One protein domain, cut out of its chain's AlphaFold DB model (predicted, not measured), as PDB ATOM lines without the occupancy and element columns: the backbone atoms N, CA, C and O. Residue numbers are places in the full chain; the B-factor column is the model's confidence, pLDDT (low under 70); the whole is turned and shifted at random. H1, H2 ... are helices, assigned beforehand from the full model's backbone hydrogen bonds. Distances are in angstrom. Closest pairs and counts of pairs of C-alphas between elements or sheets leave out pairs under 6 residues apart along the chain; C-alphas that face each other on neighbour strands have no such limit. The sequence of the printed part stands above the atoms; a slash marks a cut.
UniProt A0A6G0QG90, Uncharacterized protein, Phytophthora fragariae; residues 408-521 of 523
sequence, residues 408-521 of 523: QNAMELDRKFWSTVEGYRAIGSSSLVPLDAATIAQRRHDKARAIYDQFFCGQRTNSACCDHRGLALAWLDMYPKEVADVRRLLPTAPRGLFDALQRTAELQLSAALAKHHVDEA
ATOM      1  N   GLN A 408     -43.072  72.477  68.523       66.38
ATOM      2  CA  GLN A 408     -42.123  71.563  69.163       66.38
ATOM      3  C   GLN A 408     -41.066  71.046  68.173       66.38
ATOM      4  O   GLN A 408     -39.882  70.997  68.507       66.38
ATOM      5  N   ASN A 409     -41.465  70.736  66.933       70.69
ATOM      6  CA  ASN A 409     -40.530  70.387  65.863       70.69
ATOM      7  C   ASN A 409     -39.565  71.541  65.546       70.69
ATOM      8  O   ASN A 409     -38.370  71.290  65.413       70.69
ATOM      9  N   ALA A 410     -40.040  72.790  65.458       67.94
ATOM     10  CA  ALA A 410     -39.178  73.951  65.221       67.94
ATOM     11  C   ALA A 410     -38.131  74.121  66.339       67.94
ATOM     12  O   ALA A 410     -36.935  74.134  66.052       67.94
ATOM     13  N   MET A 411     -38.562  74.104  67.607       75.31
ATOM     14  CA  MET A 411     -37.660  74.168  68.768       75.31
ATOM     15  C   MET A 411     -36.633  73.023  68.780       75.31
ATOM     16  O   MET A 411     -35.473  73.214  69.149       75.31
ATOM     17  N   GLU A 412     -37.024  71.820  68.348       78.88
ATOM     18  CA  GLU A 412     -36.097  70.702  68.185       78.88
ATOM     19  C   GLU A 412     -35.062  70.924  67.075       78.88
ATOM     20  O   GLU A 412     -33.920  70.480  67.227       78.88
ATOM     21  N   LEU A 413     -35.432  71.567  65.962       78.31
ATOM     22  CA  LEU A 413     -34.499  71.907  64.885       78.31
ATOM     23  C   LEU A 413     -33.523  73.004  65.319       78.31
ATOM     24  O   LEU A 413     -32.326  72.855  65.077       78.31
ATOM     25  N   ASP A 414     -33.996  74.020  66.039       79.19
ATOM     26  CA  ASP A 414     -33.150  75.067  66.620       79.19
ATOM     27  C   ASP A 414     -32.160  74.489  67.640       79.19
ATOM     28  O   ASP A 414     -30.962  74.771  67.577       79.19
ATOM     29  N   ARG A 415     -32.613  73.588  68.526       81.38
ATOM     30  CA  ARG A 415     -31.724  72.892  69.473       81.38
ATOM     31  C   ARG A 415     -30.664  72.049  68.756       81.38
ATOM     32  O   ARG A 415     -29.513  72.011  69.188       81.38
ATOM     33  N   LYS A 416     -31.032  71.375  67.659       84.50
ATOM     34  CA  LYS A 416     -30.092  70.598  66.826       84.50
ATOM     35  C   LYS A 416     -29.087  71.521  66.130       84.50
ATOM     36  O   LYS A 416     -27.895  71.223  66.149       84.50
ATOM     37  N   PHE A 417     -29.534  72.654  65.586       85.44
ATOM     38  CA  PHE A 417     -28.670  73.662  64.971       85.44
ATOM     39  C   PHE A 417     -27.639  74.203  65.965       85.44
ATOM     40  O   PHE A 417     -26.437  74.037  65.743       85.44
ATOM     41  N   TRP A 418     -28.080  74.754  67.099       85.12
ATOM     42  CA  TRP A 418     -27.175  75.346  68.085       85.12
ATOM     43  C   TRP A 418     -26.184  74.335  68.666       85.12
ATOM     44  O   TRP A 418     -24.989  74.619  68.692       85.12
ATOM     45  N   SER A 419     -26.625  73.108  68.964       84.50
ATOM     46  CA  SER A 419     -25.727  72.025  69.385       84.50
ATOM     47  C   SER A 419     -24.655  71.691  68.328       84.50
ATOM     48  O   SER A 419     -23.489  71.462  68.666       84.50
ATOM     49  N   THR A 420     -24.984  71.723  67.027       85.44
ATOM     50  CA  THR A 420     -23.963  71.549  65.974       85.44
ATOM     51  C   THR A 420     -23.001  72.735  65.868       85.44
ATOM     52  O   THR A 420     -21.803  72.512  65.672       85.44
ATOM     53  N   VAL A 421     -23.478  73.971  66.065       85.69
ATOM     54  CA  VAL A 421     -22.663  75.201  66.069       85.69
ATOM     55  C   VAL A 421     -21.703  75.239  67.267       85.69
ATOM     56  O   VAL A 421     -20.520  75.539  67.102       85.69
ATOM     57  N   GLU A 422     -22.150  74.853  68.461       84.25
ATOM     58  CA  GLU A 422     -21.286  74.653  69.632       84.25
ATOM     59  C   GLU A 422     -20.260  73.547  69.382       84.25
ATOM     60  O   GLU A 422     -19.058  73.741  69.577       84.25
ATOM     61  N   GLY A 423     -20.709  72.417  68.829       83.69
ATOM     62  CA  GLY A 423     -19.845  71.322  68.404       83.69
ATOM     63  C   GLY A 423     -18.840  71.699  67.304       83.69
ATOM     64  O   GLY A 423     -17.880  70.953  67.096       83.69
ATOM     65  N   TYR A 424     -19.038  72.813  66.597       83.62
ATOM     66  CA  TYR A 424     -18.072  73.431  65.686       83.62
ATOM     67  C   TYR A 424     -17.112  74.369  66.439       83.62
ATOM     68  O   TYR A 424     -15.892  74.242  66.303       83.62
ATOM     69  N   ARG A 425     -17.641  75.241  67.309       82.81
ATOM     70  CA  ARG A 425     -16.882  76.168  68.172       82.81
ATOM     71  C   ARG A 425     -15.861  75.439  69.061       82.81
ATOM     72  O   ARG A 425     -14.748  75.930  69.273       82.81
ATOM     73  N   ALA A 426     -16.228  74.246  69.532       81.81
ATOM     74  CA  ALA A 426     -15.415  73.360  70.360       81.81
ATOM     75  C   ALA A 426     -14.193  72.757  69.633       81.81
ATOM     76  O   ALA A 426     -13.220  72.391  70.293       81.81
ATOM     77  N   ILE A 427     -14.180  72.684  68.293       79.50
ATOM     78  CA  ILE A 427     -13.048  72.113  67.539       79.50
ATOM     79  C   ILE A 427     -11.793  72.952  67.796       79.50
ATOM     80  O   ILE A 427     -11.772  74.153  67.510       79.50
ATOM     81  N   GLY A 428     -10.738  72.327  68.321       70.12
ATOM     82  CA  GLY A 428      -9.506  73.023  68.702       70.12
ATOM     83  C   GLY A 428      -9.644  73.905  69.950       70.12
ATOM     84  O   GLY A 428      -8.817  74.786  70.146       70.12
ATOM     85  N   SER A 429     -10.689  73.702  70.762       72.56
ATOM     86  CA  SER A 429     -10.792  74.238  72.133       72.56
ATOM     87  C   SER A 429     -10.463  73.173  73.196       72.56
ATOM     88  O   SER A 429     -10.364  73.482  74.378       72.56
ATOM     89  N   SER A 430     -10.302  71.910  72.789       64.38
ATOM     90  CA  SER A 430     -10.015  70.760  73.649       64.38
ATOM     91  C   SER A 430      -8.521  70.649  73.981       64.38
ATOM     92  O   SER A 430      -7.733  70.261  73.121       64.38
ATOM     93  N   SER A 431      -8.144  70.907  75.236       55.91
ATOM     94  CA  SER A 431      -6.745  70.837  75.711       55.91
ATOM     95  C   SER A 431      -6.112  69.430  75.625       55.91
ATOM     96  O   SER A 431      -4.897  69.285  75.548       55.91
ATOM     97  N   LEU A 432      -6.936  68.375  75.602       55.94
ATOM     98  CA  LEU A 432      -6.501  66.976  75.743       55.94
ATOM     99  C   LEU A 432      -5.784  66.374  74.519       55.94
ATOM    100  O   LEU A 432      -5.221  65.288  74.631       55.94
ATOM    101  N   VAL A 433      -5.803  67.034  73.356       57.78
ATOM    102  CA  VAL A 433      -5.092  66.569  72.152       57.78
ATOM    103  C   VAL A 433      -4.473  67.766  71.422       57.78
ATOM    104  O   VAL A 433      -5.221  68.599  70.906       57.78
ATOM    105  N   PRO A 434      -3.133  67.835  71.293       58.25
ATOM    106  CA  PRO A 434      -2.458  68.783  70.410       58.25
ATOM    107  C   PRO A 434      -2.703  68.423  68.934       58.25
ATOM    108  O   PRO A 434      -1.887  67.777  68.279       58.25
ATOM    109  N   LEU A 435      -3.866  68.805  68.403       67.88
ATOM    110  CA  LEU A 435      -4.128  68.749  66.967       67.88
ATOM    111  C   LEU A 435      -3.385  69.891  66.267       67.88
ATOM    112  O   LEU A 435      -3.500  71.048  66.667       67.88
ATOM    113  N   ASP A 436      -2.669  69.567  65.191       77.62
ATOM    114  CA  ASP A 436      -2.031  70.568  64.337       77.62
ATOM    115  C   ASP A 436      -3.067  71.557  63.767       77.62
ATOM    116  O   ASP A 436      -4.202  71.180  63.445       77.62
ATOM    117  N   ALA A 437      -2.669  72.821  63.619       75.38
ATOM    118  CA  ALA A 437      -3.534  73.923  63.219       75.38
ATOM    119  C   ALA A 437      -4.213  73.679  61.861       75.38
ATOM    120  O   ALA A 437      -5.393  74.011  61.711       75.38
ATOM    121  N   ALA A 438      -3.532  73.032  60.905       78.31
ATOM    122  CA  ALA A 438      -4.141  72.661  59.628       78.31
ATOM    123  C   ALA A 438      -5.242  71.601  59.811       78.31
ATOM    124  O   ALA A 438      -6.306  71.696  59.201       78.31
ATOM    125  N   THR A 439      -5.051  70.632  60.713       80.75
ATOM    126  CA  THR A 439      -6.072  69.614  61.020       80.75
ATOM    127  C   THR A 439      -7.267  70.182  61.796       80.75
ATOM    128  O   THR A 439      -8.398  69.738  61.590       80.75
ATOM    129  N   ILE A 440      -7.050  71.201  62.640       80.62
ATOM    130  CA  ILE A 440      -8.122  71.967  63.298       80.62
ATOM    131  C   ILE A 440      -8.920  72.756  62.252       80.62
ATOM    132  O   ILE A 440     -10.151  72.714  62.274       80.62
ATOM    133  N   ALA A 441      -8.241  73.443  61.328       78.62
ATOM    134  CA  ALA A 441      -8.876  74.200  60.251       78.62
ATOM    135  C   ALA A 441      -9.692  73.295  59.313       78.62
ATOM    136  O   ALA A 441     -10.856  73.592  59.056       78.62
ATOM    137  N   GLN A 442      -9.138  72.153  58.888       81.50
ATOM    138  CA  GLN A 442      -9.850  71.183  58.051       81.50
ATOM    139  C   GLN A 442     -11.107  70.650  58.754       81.50
ATOM    140  O   GLN A 442     -12.201  70.763  58.210       81.50
ATOM    141  N   ARG A 443     -10.991  70.173  60.005       83.31
ATOM    142  CA  ARG A 443     -12.147  69.685  60.783       83.31
ATOM    143  C   ARG A 443     -13.215  70.763  60.987       83.31
ATOM    144  O   ARG A 443     -14.402  70.440  60.993       83.31
ATOM    145  N   ARG A 444     -12.816  72.032  61.158       84.38
ATOM    146  CA  ARG A 444     -13.745  73.173  61.190       84.38
ATOM    147  C   ARG A 444     -14.441  73.342  59.845       84.38
ATOM    148  O   ARG A 444     -15.665  73.387  59.836       84.38
ATOM    149  N   HIS A 445     -13.711  73.375  58.733       83.94
ATOM    150  CA  HIS A 445     -14.297  73.514  57.399       83.94
ATOM    151  C   HIS A 445     -15.266  72.367  57.064       83.94
ATOM    152  O   HIS A 445     -16.402  72.635  56.676       83.94
ATOM    153  N   ASP A 446     -14.882  71.113  57.322       84.00
ATOM    154  CA  ASP A 446     -15.734  69.936  57.111       84.00
ATOM    155  C   ASP A 446     -17.043  70.026  57.916       84.00
ATOM    156  O   ASP A 446     -18.129  69.780  57.388       84.00
ATOM    157  N   LYS A 447     -16.965  70.418  59.198       85.12
ATOM    158  CA  LYS A 447     -18.144  70.505  60.076       85.12
ATOM    159  C   LYS A 447     -18.999  71.744  59.797       85.12
ATOM    160  O   LYS A 447     -20.220  71.644  59.842       85.12
ATOM    161  N   ALA A 448     -18.397  72.883  59.447       85.00
ATOM    162  CA  ALA A 448     -19.120  74.066  58.979       85.00
ATOM    163  C   ALA A 448     -19.870  73.778  57.674       85.00
ATOM    164  O   ALA A 448     -21.023  74.176  57.533       85.00
ATOM    165  N   ARG A 449     -19.247  73.037  56.750       83.62
ATOM    166  CA  ARG A 449     -19.887  72.573  55.519       83.62
ATOM    167  C   ARG A 449     -21.038  71.614  55.805       83.62
ATOM    168  O   ARG A 449     -22.105  71.802  55.241       83.62
ATOM    169  N   ALA A 450     -20.873  70.664  56.726       83.69
ATOM    170  CA  ALA A 450     -21.965  69.783  57.141       83.69
ATOM    171  C   ALA A 450     -23.160  70.562  57.731       83.69
ATOM    172  O   ALA A 450     -24.297  70.281  57.369       83.69
ATOM    173  N   ILE A 451     -22.918  71.578  58.571       83.38
ATOM    174  CA  ILE A 451     -23.969  72.479  59.088       83.38
ATOM    175  C   ILE A 451     -24.617  73.267  57.939       83.38
ATOM    176  O   ILE A 451     -25.842  73.378  57.869       83.38
ATOM    177  N   TYR A 452     -23.812  73.785  57.011       81.25
ATOM    178  CA  TYR A 452     -24.301  74.522  55.853       81.25
ATOM    179  C   TYR A 452     -25.220  73.657  54.965       81.25
ATOM    180  O   TYR A 452     -26.362  74.031  54.688       81.25
ATOM    181  N   ASP A 453     -24.769  72.456  54.607       79.25
ATOM    182  CA  ASP A 453     -25.526  71.507  53.791       79.25
ATOM    183  C   ASP A 453     -26.768  70.963  54.535       79.25
ATOM    184  O   ASP A 453     -27.815  70.759  53.919       79.25
ATOM    185  N   GLN A 454     -26.705  70.803  55.864       79.12
ATOM    186  CA  GLN A 454     -27.822  70.306  56.678       79.12
ATOM    187  C   GLN A 454     -28.931  71.340  56.923       79.12
ATOM    188  O   GLN A 454     -30.089  70.938  56.981       79.12
ATOM    189  N   PHE A 455     -28.625  72.631  57.082       75.81
ATOM    190  CA  PHE A 455     -29.624  73.643  57.482       75.81
ATOM    191  C   PHE A 455     -29.929  74.693  56.399       75.81
ATOM    192  O   PHE A 455     -31.027  75.246  56.382       75.81
ATOM    193  N   PHE A 456     -29.010  74.943  55.458       71.06
ATOM    194  CA  PHE A 456     -29.126  76.035  54.480       71.06
ATOM    195  C   PHE A 456     -29.342  75.537  53.042       71.06
ATOM    196  O   PHE A 456     -30.021  76.211  52.269       71.06
ATOM    197  N   CYS A 457     -28.840  74.352  52.669       59.31
ATOM    198  CA  CYS A 457     -29.035  73.785  51.321       59.31
ATOM    199  C   CYS A 457     -30.444  73.214  51.055       59.31
ATOM    200  O   CYS A 457     -30.730  72.812  49.932       59.31
ATOM    201  N   GLY A 458     -31.344  73.224  52.048       55.06
ATOM    202  CA  GLY A 458     -32.777  72.958  51.846       55.06
ATOM    203  C   GLY A 458     -33.592  74.190  51.429       55.06
ATOM    204  O   GLY A 458     -34.726  74.049  50.980       55.06
ATOM    205  N   GLN A 459     -33.032  75.398  51.567       53.06
ATOM    206  CA  GLN A 459     -33.735  76.647  51.279       53.06
ATOM    207  C   GLN A 459     -33.502  77.109  49.836       53.06
ATOM    208  O   GLN A 459     -32.428  77.600  49.487       53.06
ATOM    209  N   ARG A 460     -34.573  77.025  49.034       47.94
ATOM    210  CA  ARG A 460     -34.727  77.555  47.664       47.94
ATOM    211  C   ARG A 460     -33.795  76.946  46.597       47.94
ATOM    212  O   ARG A 460     -32.698  77.428  46.350       47.94
ATOM    213  N   THR A 461     -34.331  76.021  45.800       36.94
ATOM    214  CA  THR A 461     -34.499  76.211  44.337       36.94
ATOM    215  C   THR A 461     -35.413  75.133  43.750       36.94
ATOM    216  O   THR A 461     -35.436  74.000  44.217       36.94
ATOM    217  N   ASN A 462     -36.117  75.459  42.661       41.78
ATOM    218  CA  ASN A 462     -36.764  74.466  41.798       41.78
ATOM    219  C   ASN A 462     -35.715  73.779  40.897       41.78
ATOM    220  O   ASN A 462     -35.726  73.968  39.681       41.78
ATOM    221  N   SER A 463     -34.774  73.030  41.482       43.62
ATOM    222  CA  SER A 463     -33.730  72.301  40.749       43.62
ATOM    223  C   SER A 463     -33.881  70.785  40.939       43.62
ATOM    224  O   SER A 463     -33.833  70.255  42.045       43.62
ATOM    225  N   ALA A 464     -34.092  70.058  39.839       44.22
ATOM    226  CA  ALA A 464     -34.462  68.636  39.850       44.22
ATOM    227  C   ALA A 464     -33.268  67.675  40.061       44.22
ATOM    228  O   ALA A 464     -33.212  66.619  39.436       44.22
ATOM    229  N   CYS A 465     -32.278  68.065  40.873       39.12
ATOM    230  CA  CYS A 465     -31.018  67.322  41.024       39.12
ATOM    231  C   CYS A 465     -30.393  67.385  42.436       39.12
ATOM    232  O   CYS A 465     -29.269  66.918  42.626       39.12
ATOM    233  N   CYS A 466     -31.090  67.949  43.428       42.06
ATOM    234  CA  CYS A 466     -30.595  68.081  44.802       42.06
ATOM    235  C   CYS A 466     -31.522  67.365  45.797       42.06
ATOM    236  O   CYS A 466     -32.349  67.997  46.452       42.06
ATOM    237  N   ASP A 467     -31.352  66.047  45.952       39.00
ATOM    238  CA  ASP A 467     -32.019  65.226  46.981       39.00
ATOM    239  C   ASP A 467     -31.443  65.491  48.390       39.00
ATOM    240  O   ASP A 467     -30.982  64.594  49.102       39.00
ATOM    241  N   HIS A 468     -31.400  66.758  48.794       43.66
ATOM    242  CA  HIS A 468     -30.816  67.217  50.052       43.66
ATOM    243  C   HIS A 468     -31.900  67.911  50.873       43.66
ATOM    244  O   HIS A 468     -32.168  69.103  50.735       43.66
ATOM    245  N   ARG A 469     -32.553  67.117  51.731       48.28
ATOM    246  CA  ARG A 469     -33.576  67.567  52.686       48.28
ATOM    247  C   ARG A 469     -32.943  68.408  53.799       48.28
ATOM    248  O   ARG A 469     -32.808  67.938  54.927       48.28
ATOM    249  N   GLY A 470     -32.538  69.632  53.476       54.41
ATOM    250  CA  GLY A 470     -32.074  70.575  54.484       54.41
ATOM    251  C   GLY A 470     -33.191  70.899  55.479       54.41
ATOM    252  O   GLY A 470     -34.339  71.129  55.095       54.41
ATOM    253  N   LEU A 471     -32.847  70.904  56.762       63.00
ATOM    254  CA  LEU A 471     -33.716  71.243  57.882       63.00
ATOM    255  C   LEU A 471     -33.857  72.768  57.951       63.00
ATOM    256  O   LEU A 471     -33.210  73.436  58.751       63.00
ATOM    257  N   ALA A 472     -34.667  73.303  57.040       64.06
ATOM    258  CA  ALA A 472     -34.883  74.731  56.859       64.06
ATOM    259  C   ALA A 472     -35.432  75.394  58.136       64.06
ATOM    260  O   ALA A 472     -36.599  75.216  58.486       64.06
ATOM    261  N   LEU A 473     -34.600  76.190  58.813       71.62
ATOM    262  CA  LEU A 473     -35.044  77.037  59.921       71.62
ATOM    263  C   LEU A 473     -35.737  78.279  59.349       71.62
ATOM    264  O   LEU A 473     -35.113  79.069  58.639       71.62
ATOM    265  N   ALA A 474     -37.019  78.464  59.662       68.00
ATOM    266  CA  ALA A 474     -37.824  79.549  59.095       68.00
ATOM    267  C   ALA A 474     -37.303  80.952  59.468       68.00
ATOM    268  O   ALA A 474     -37.411  81.882  58.675       68.00
ATOM    269  N   TRP A 475     -36.684  81.112  60.642       73.44
ATOM    270  CA  TRP A 475     -36.131  82.399  61.068       73.44
ATOM    271  C   TRP A 475     -34.832  82.783  60.340       73.44
ATOM    272  O   TRP A 475     -34.501  83.963  60.308       73.44
ATOM    273  N   LEU A 476     -34.121  81.845  59.693       74.31
ATOM    274  CA  LEU A 476     -32.937  82.180  58.886       74.31
ATOM    275  C   LEU A 476     -33.293  82.959  57.609       74.31
ATOM    276  O   LEU A 476     -32.475  83.748  57.139       74.31
ATOM    277  N   ASP A 477     -34.508  82.797  57.071       71.25
ATOM    278  CA  ASP A 477     -34.986  83.596  55.930       71.25
ATOM    279  C   ASP A 477     -35.106  85.097  56.267       71.25
ATOM    280  O   ASP A 477     -35.081  85.927  55.357       71.25
ATOM    281  N   MET A 478     -35.189  85.451  57.558       68.62
ATOM    282  CA  MET A 478     -35.230  86.838  58.044       68.62
ATOM    283  C   MET A 478     -33.845  87.515  58.046       68.62
ATOM    284  O   MET A 478     -33.779  88.742  58.075       68.62
ATOM    285  N   TYR A 479     -32.751  86.741  57.982       74.06
ATOM    286  CA  TYR A 479     -31.360  87.216  58.119       74.06
ATOM    287  C   TYR A 479     -30.492  86.891  56.887       74.06
ATOM    288  O   TYR A 479     -29.445  86.242  56.988       74.06
ATOM    289  N   PRO A 480     -30.903  87.310  55.670       74.44
ATOM    290  CA  PRO A 480     -30.233  86.915  54.432       74.44
ATOM    291  C   PRO A 480     -28.809  87.477  54.292       74.44
ATOM    292  O   PRO A 480     -28.024  86.921  53.524       74.44
ATOM    293  N   LYS A 481     -28.458  88.553  55.013       76.19
ATOM    294  CA  LYS A 481     -27.112  89.154  54.986       76.19
ATOM    295  C   LYS A 481     -26.131  88.298  55.779       76.19
ATOM    296  O   LYS A 481     -25.082  87.921  55.275       76.19
ATOM    297  N   GLU A 482     -26.540  87.899  56.973       76.81
ATOM    298  CA  GLU A 482     -25.804  87.060  57.910       76.81
ATOM    299  C   GLU A 482     -25.619  85.651  57.321       76.81
ATOM    300  O   GLU A 482     -24.526  85.084  57.361       76.81
ATOM    301  N   VAL A 483     -26.656  85.120  56.660       77.81
ATOM    302  CA  VAL A 483     -26.580  83.886  55.857       77.81
ATOM    303  C   VAL A 483     -25.597  84.033  54.681       77.81
ATOM    304  O   VAL A 483     -24.858  83.093  54.377       77.81
ATOM    305  N   ALA A 484     -25.546  85.191  54.014       76.88
ATOM    306  CA  ALA A 484     -24.591  85.454  52.934       76.88
ATOM    307  C   ALA A 484     -23.143  85.620  53.440       76.88
ATOM    308  O   ALA A 484     -22.212  85.152  52.782       76.88
ATOM    309  N   ASP A 485     -22.939  86.205  54.622       78.69
ATOM    310  CA  ASP A 485     -21.633  86.275  55.284       78.69
ATOM    311  C   ASP A 485     -21.135  84.880  55.692       78.69
ATOM    312  O   ASP A 485     -19.981  84.542  55.414       78.69
ATOM    313  N   VAL A 486     -22.009  84.025  56.246       80.56
ATOM    314  CA  VAL A 486     -21.702  82.606  56.510       80.56
ATOM    315  C   VAL A 486     -21.310  81.888  55.216       80.56
ATOM    316  O   VAL A 486     -20.289  81.201  55.186       80.56
ATOM    317  N   ARG A 487     -22.050  82.096  54.115       79.88
ATOM    318  CA  ARG A 487     -21.712  81.551  52.783       79.88
ATOM    319  C   ARG A 487     -20.342  82.022  52.283       79.88
ATOM    320  O   ARG A 487     -19.572  81.201  51.787       79.88
ATOM    321  N   ARG A 488     -20.013  83.312  52.430       79.81
ATOM    322  CA  ARG A 488     -18.726  83.894  52.001       79.81
ATOM    323  C   ARG A 488     -17.544  83.386  52.830       79.81
ATOM    324  O   ARG A 488     -16.461  83.199  52.284       79.81
ATOM    325  N   LEU A 489     -17.735  83.182  54.134       81.12
ATOM    326  CA  LEU A 489     -16.675  82.802  55.076       81.12
ATOM    327  C   LEU A 489     -16.532  81.282  55.273       81.12
ATOM    328  O   LEU A 489     -15.527  80.835  55.833       81.12
ATOM    329  N   LEU A 490     -17.471  80.478  54.763       82.50
ATOM    330  CA  LEU A 490     -17.420  79.012  54.740       82.50
ATOM    331  C   LEU A 490     -16.070  78.411  54.270       82.50
ATOM    332  O   LEU A 490     -15.571  77.529  54.974       82.50
ATOM    333  N   PRO A 491     -15.430  78.851  53.159       74.50
ATOM    334  CA  PRO A 491     -14.121  78.328  52.735       74.50
ATOM    335  C   PRO A 491     -12.969  78.638  53.702       74.50
ATOM    336  O   PRO A 491     -11.958  77.945  53.676       74.50
ATOM    337  N   THR A 492     -13.103  79.652  54.562       77.44
ATOM    338  CA  THR A 492     -12.084  80.024  55.560       77.44
ATOM    339  C   THR A 492     -12.375  79.429  56.943       77.44
ATOM    340  O   THR A 492     -11.466  79.315  57.760       77.44
ATOM    341  N   ALA A 493     -13.632  79.053  57.214       79.06
ATOM    342  CA  ALA A 493     -14.108  78.455  58.466       79.06
ATOM    343  C   ALA A 493     -13.527  79.097  59.758       79.06
ATOM    344  O   ALA A 493     -12.965  78.400  60.615       79.06
ATOM    345  N   PRO A 494     -13.639  80.434  59.930       78.56
ATOM    346  CA  PRO A 494     -13.173  81.112  61.138       78.56
ATOM    347  C   PRO A 494     -13.972  80.644  62.362       78.56
ATOM    348  O   PRO A 494     -15.178  80.416  62.273       78.56
ATOM    349  N   ARG A 495     -13.335  80.530  63.537       75.75
ATOM    350  CA  ARG A 495     -13.973  79.970  64.755       75.75
ATOM    351  C   ARG A 495     -15.308  80.645  65.115       75.75
ATOM    352  O   ARG A 495     -16.196  79.959  65.605       75.75
ATOM    353  N   GLY A 496     -15.443  81.941  64.827       78.94
ATOM    354  CA  GLY A 496     -16.658  82.731  65.048       78.94
ATOM    355  C   GLY A 496     -17.615  82.847  63.853       78.94
ATOM    356  O   GLY A 496     -18.393  83.794  63.804       78.94
ATOM    357  N   LEU A 497     -17.559  81.927  62.876       78.88
ATOM    358  CA  LEU A 497     -18.388  81.935  61.653       78.88
ATOM    359  C   LEU A 497     -19.887  82.163  61.925       78.88
ATOM    360  O   LEU A 497     -20.551  82.850  61.157       78.88
ATOM    361  N   PHE A 498     -20.402  81.608  63.023       82.75
ATOM    362  CA  PHE A 498     -21.812  81.690  63.410       82.75
ATOM    363  C   PHE A 498     -22.086  82.727  64.520       82.75
ATOM    364  O   PHE A 498     -23.230  82.872  64.939       82.75
ATOM    365  N   ASP A 499     -21.083  83.477  64.994       83.00
ATOM    366  CA  ASP A 499     -21.229  84.364  66.164       83.00
ATOM    367  C   ASP A 499     -22.087  85.604  65.876       83.00
ATOM    368  O   ASP A 499     -22.723  86.137  66.783       83.00
ATOM    369  N   ALA A 500     -22.094  86.084  64.627       78.06
ATOM    370  CA  ALA A 500     -22.994  87.152  64.192       78.06
ATOM    371  C   ALA A 500     -24.449  86.657  64.157       78.06
ATOM    372  O   ALA A 500     -25.337  87.301  64.706       78.06
ATOM    373  N   LEU A 501     -24.649  85.463  63.592       80.56
ATOM    374  CA  LEU A 501     -25.934  84.778  63.458       80.56
ATOM    375  C   LEU A 501     -26.533  84.412  64.837       80.56
ATOM    376  O   LEU A 501     -27.746  84.496  65.030       80.56
ATOM    377  N   GLN A 502     -25.684  84.094  65.822       84.00
ATOM    378  CA  GLN A 502     -26.072  83.944  67.228       84.00
ATOM    379  C   GLN A 502     -26.530  85.269  67.844       84.00
ATOM    380  O   GLN A 502     -27.642  85.337  68.360       84.00
ATOM    381  N   ARG A 503     -25.734  86.339  67.718       82.25
ATOM    382  CA  ARG A 503     -26.097  87.664  68.246       82.25
ATOM    383  C   ARG A 503     -27.408  88.194  67.659       82.25
ATOM    384  O   ARG A 503     -28.196  88.790  68.387       82.25
ATOM    385  N   THR A 504     -27.698  87.941  66.381       78.50
ATOM    386  CA  THR A 504     -29.007  88.288  65.796       78.50
ATOM    387  C   THR A 504     -30.162  87.479  66.388       78.50
ATOM    388  O   THR A 504     -31.233  88.041  66.596       78.50
ATOM    389  N   ALA A 505     -29.963  86.197  66.717       77.44
ATOM    390  CA  ALA A 505     -30.989  85.381  67.371       77.44
ATOM    391  C   ALA A 505     -31.234  85.820  68.829       77.44
ATOM    392  O   ALA A 505     -32.382  85.965  69.244       77.44
ATOM    393  N   GLU A 506     -30.170  86.116  69.581       79.44
ATOM    394  CA  GLU A 506     -30.237  86.660  70.947       79.44
ATOM    395  C   GLU A 506     -30.979  88.009  70.981       79.44
ATOM    396  O   GLU A 506     -31.880  88.212  71.800       79.44
ATOM    397  N   LEU A 507     -30.684  88.903  70.028       77.75
ATOM    398  CA  LEU A 507     -31.396  90.172  69.873       77.75
ATOM    399  C   LEU A 507     -32.890  89.969  69.576       77.75
ATOM    400  O   LEU A 507     -33.711  90.676  70.155       77.75
ATOM    401  N   GLN A 508     -33.272  88.986  68.755       70.06
ATOM    402  CA  GLN A 508     -34.689  88.684  68.505       70.06
ATOM    403  C   GLN A 508     -35.411  88.117  69.728       70.06
ATOM    404  O   GLN A 508     -36.534  88.532  70.002       70.06
ATOM    405  N   LEU A 509     -34.778  87.217  70.487       71.62
ATOM    406  CA  LEU A 509     -35.362  86.687  71.721       71.62
ATOM    407  C   LEU A 509     -35.583  87.807  72.746       71.62
ATOM    408  O   LEU A 509     -36.674  87.923  73.298       71.62
ATOM    409  N   SER A 510     -34.595  88.689  72.931       71.31
ATOM    410  CA  SER A 510     -34.740  89.845  73.824       71.31
ATOM    411  C   SER A 510     -35.817  90.835  73.349       71.31
ATOM    412  O   SER A 510     -36.622  91.289  74.159       71.31
ATOM    413  N   ALA A 511     -35.922  91.101  72.041       71.50
ATOM    414  CA  ALA A 511     -36.958  91.965  71.471       71.50
ATOM    415  C   ALA A 511     -38.375  91.361  71.538       71.50
ATOM    416  O   ALA A 511     -39.349  92.104  71.646       71.50
ATOM    417  N   ALA A 512     -38.509  90.032  71.478       68.56
ATOM    418  CA  ALA A 512     -39.786  89.343  71.658       68.56
ATOM    419  C   ALA A 512     -40.248  89.390  73.124       68.56
ATOM    420  O   ALA A 512     -41.394  89.748  73.389       68.56
ATOM    421  N   LEU A 513     -39.346  89.110  74.072       67.75
ATOM    422  CA  LEU A 513     -39.623  89.196  75.511       67.75
ATOM    423  C   LEU A 513     -39.957  90.633  75.946       67.75
ATOM    424  O   LEU A 513     -40.907  90.843  76.694       67.75
ATOM    425  N   ALA A 514     -39.236  91.631  75.423       70.19
ATOM    426  CA  ALA A 514     -39.505  93.040  75.708       70.19
ATOM    427  C   ALA A 514     -40.904  93.485  75.247       70.19
ATOM    428  O   ALA A 514     -41.554  94.252  75.950       70.19
ATOM    429  N   LYS A 515     -41.395  92.987  74.101       66.75
ATOM    430  CA  LYS A 515     -42.780  93.235  73.660       66.75
ATOM    431  C   LYS A 515     -43.793  92.564  74.579       66.75
ATOM    432  O   LYS A 515     -44.740  93.215  74.996       66.75
ATOM    433  N   HIS A 516     -43.546  91.310  74.957       58.22
ATOM    434  CA  HIS A 516     -44.451  90.556  75.821       58.22
ATOM    435  C   HIS A 516     -44.671  91.240  77.183       58.22
ATOM    436  O   HIS A 516     -45.799  91.281  77.658       58.22
ATOM    437  N   HIS A 517     -43.627  91.845  77.765       58.34
ATOM    438  CA  HIS A 517     -43.743  92.653  78.987       58.34
ATOM    439  C   HIS A 517     -44.406  94.027  78.791       58.34
ATOM    440  O   HIS A 517     -44.889  94.600  79.762       58.34
ATOM    441  N   VAL A 518     -44.430  94.579  77.573       60.25
ATOM    442  CA  VAL A 518     -45.168  95.821  77.273       60.25
ATOM    443  C   VAL A 518     -46.655  95.525  77.093       60.25
ATOM    444  O   VAL A 518     -47.478  96.244  77.651       60.25
ATOM    445  N   ASP A 519     -47.001  94.446  76.389       53.19
ATOM    446  CA  ASP A 519     -48.392  94.011  76.218       53.19
ATOM    447  C   ASP A 519     -49.012  93.571  77.566       53.19
ATOM    448  O   ASP A 519     -50.158  93.901  77.860       53.19
ATOM    449  N   GLU A 520     -48.237  92.902  78.430       53.69
ATOM    450  CA  GLU A 520     -48.635  92.500  79.795       53.69
ATOM    451  C   GLU A 520     -48.715  93.679  80.791       53.69
ATOM    452  O   GLU A 520     -49.335  93.552  81.844       53.69
ATOM    453  N   ALA A 521     -48.140  94.840  80.458       52.25
ATOM    454  CA  ALA A 521     -48.238  96.078  81.243       52.25
ATOM    455  C   ALA A 521     -49.317  97.057  80.725       52.25
ATOM    456  O   ALA A 521     -49.435  98.172  81.240       52.25
TER     457      ALA A 521
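This is residues 408 to 521 of the 523 residues of an uncharacterized protein of Phytophthora fragariae (UniProt A0A6G0QG90). A hairpin of two long helices, H1 and H2, is joined through a long loop, residues 456 to 473, to a second, looser pair in which the chain folds back from the short H4 into the longest helix, H5. Residues 509 to 521, of which 509 to 519 belong to H5, stick out as an arm. The printed part has 114 residues with five named helices, H1 to H5 in order, and no named strand; its class is all helix. It is only just loose, close to compact, with a radius of gyration of the C-alphas of 16.4 A and spans of 55 by 43 by 26 A.

H1, residues 408 to 425, begins at C-alpha 408 (-42.123, 71.563, 69.163) and is 25.7 A long. H2, residues 437 to 455, is 26.7 A long. H3 is residues 474 to 478 and H4 residues 480 to 489. H5, residues 499 to 519, is 30.5 A long and ends at C-alpha 519 (-48.392, 94.011, 76.218).

H1 touches H2 with residues 417 to 424 alone, closest at the C-alphas of Tyr 424 and Arg 444, 6.2 A. This hairpin has a shallow tilt of 13 degrees, opposite ways. H2 and H4 are near each other, with 7 pairs of C-alphas within 10 A. H3 and H4 are close but not clearly touching; their closest C-alphas, Leu 476 and Val 483, are 7.2 A apart. H4 and H5, also a hairpin, only just touch, with 3 pairs of C-alphas within 8 A, the closest those of Glu 482 and Leu 501 at 6.0 A; the tilt is a shallow 20 degrees, opposite ways. H1 and H5 are apart. Every O i to N i+4 pair is within hydrogen-bond range in H1, H2, H4 and H5; H3 has 0 of 1, but 2 of 2 O i to N i+3 pairs.

The C-alphas farthest apart, of Asp 436 and Ala 521, are 55.4 A apart. The printed part has no cut. The links H1 to H2 and H2 to H3 are long. Mean pLDDT of the printed part is 71.8; residues under 70 include 430 to 435, 457 to 472 and 515 to 521.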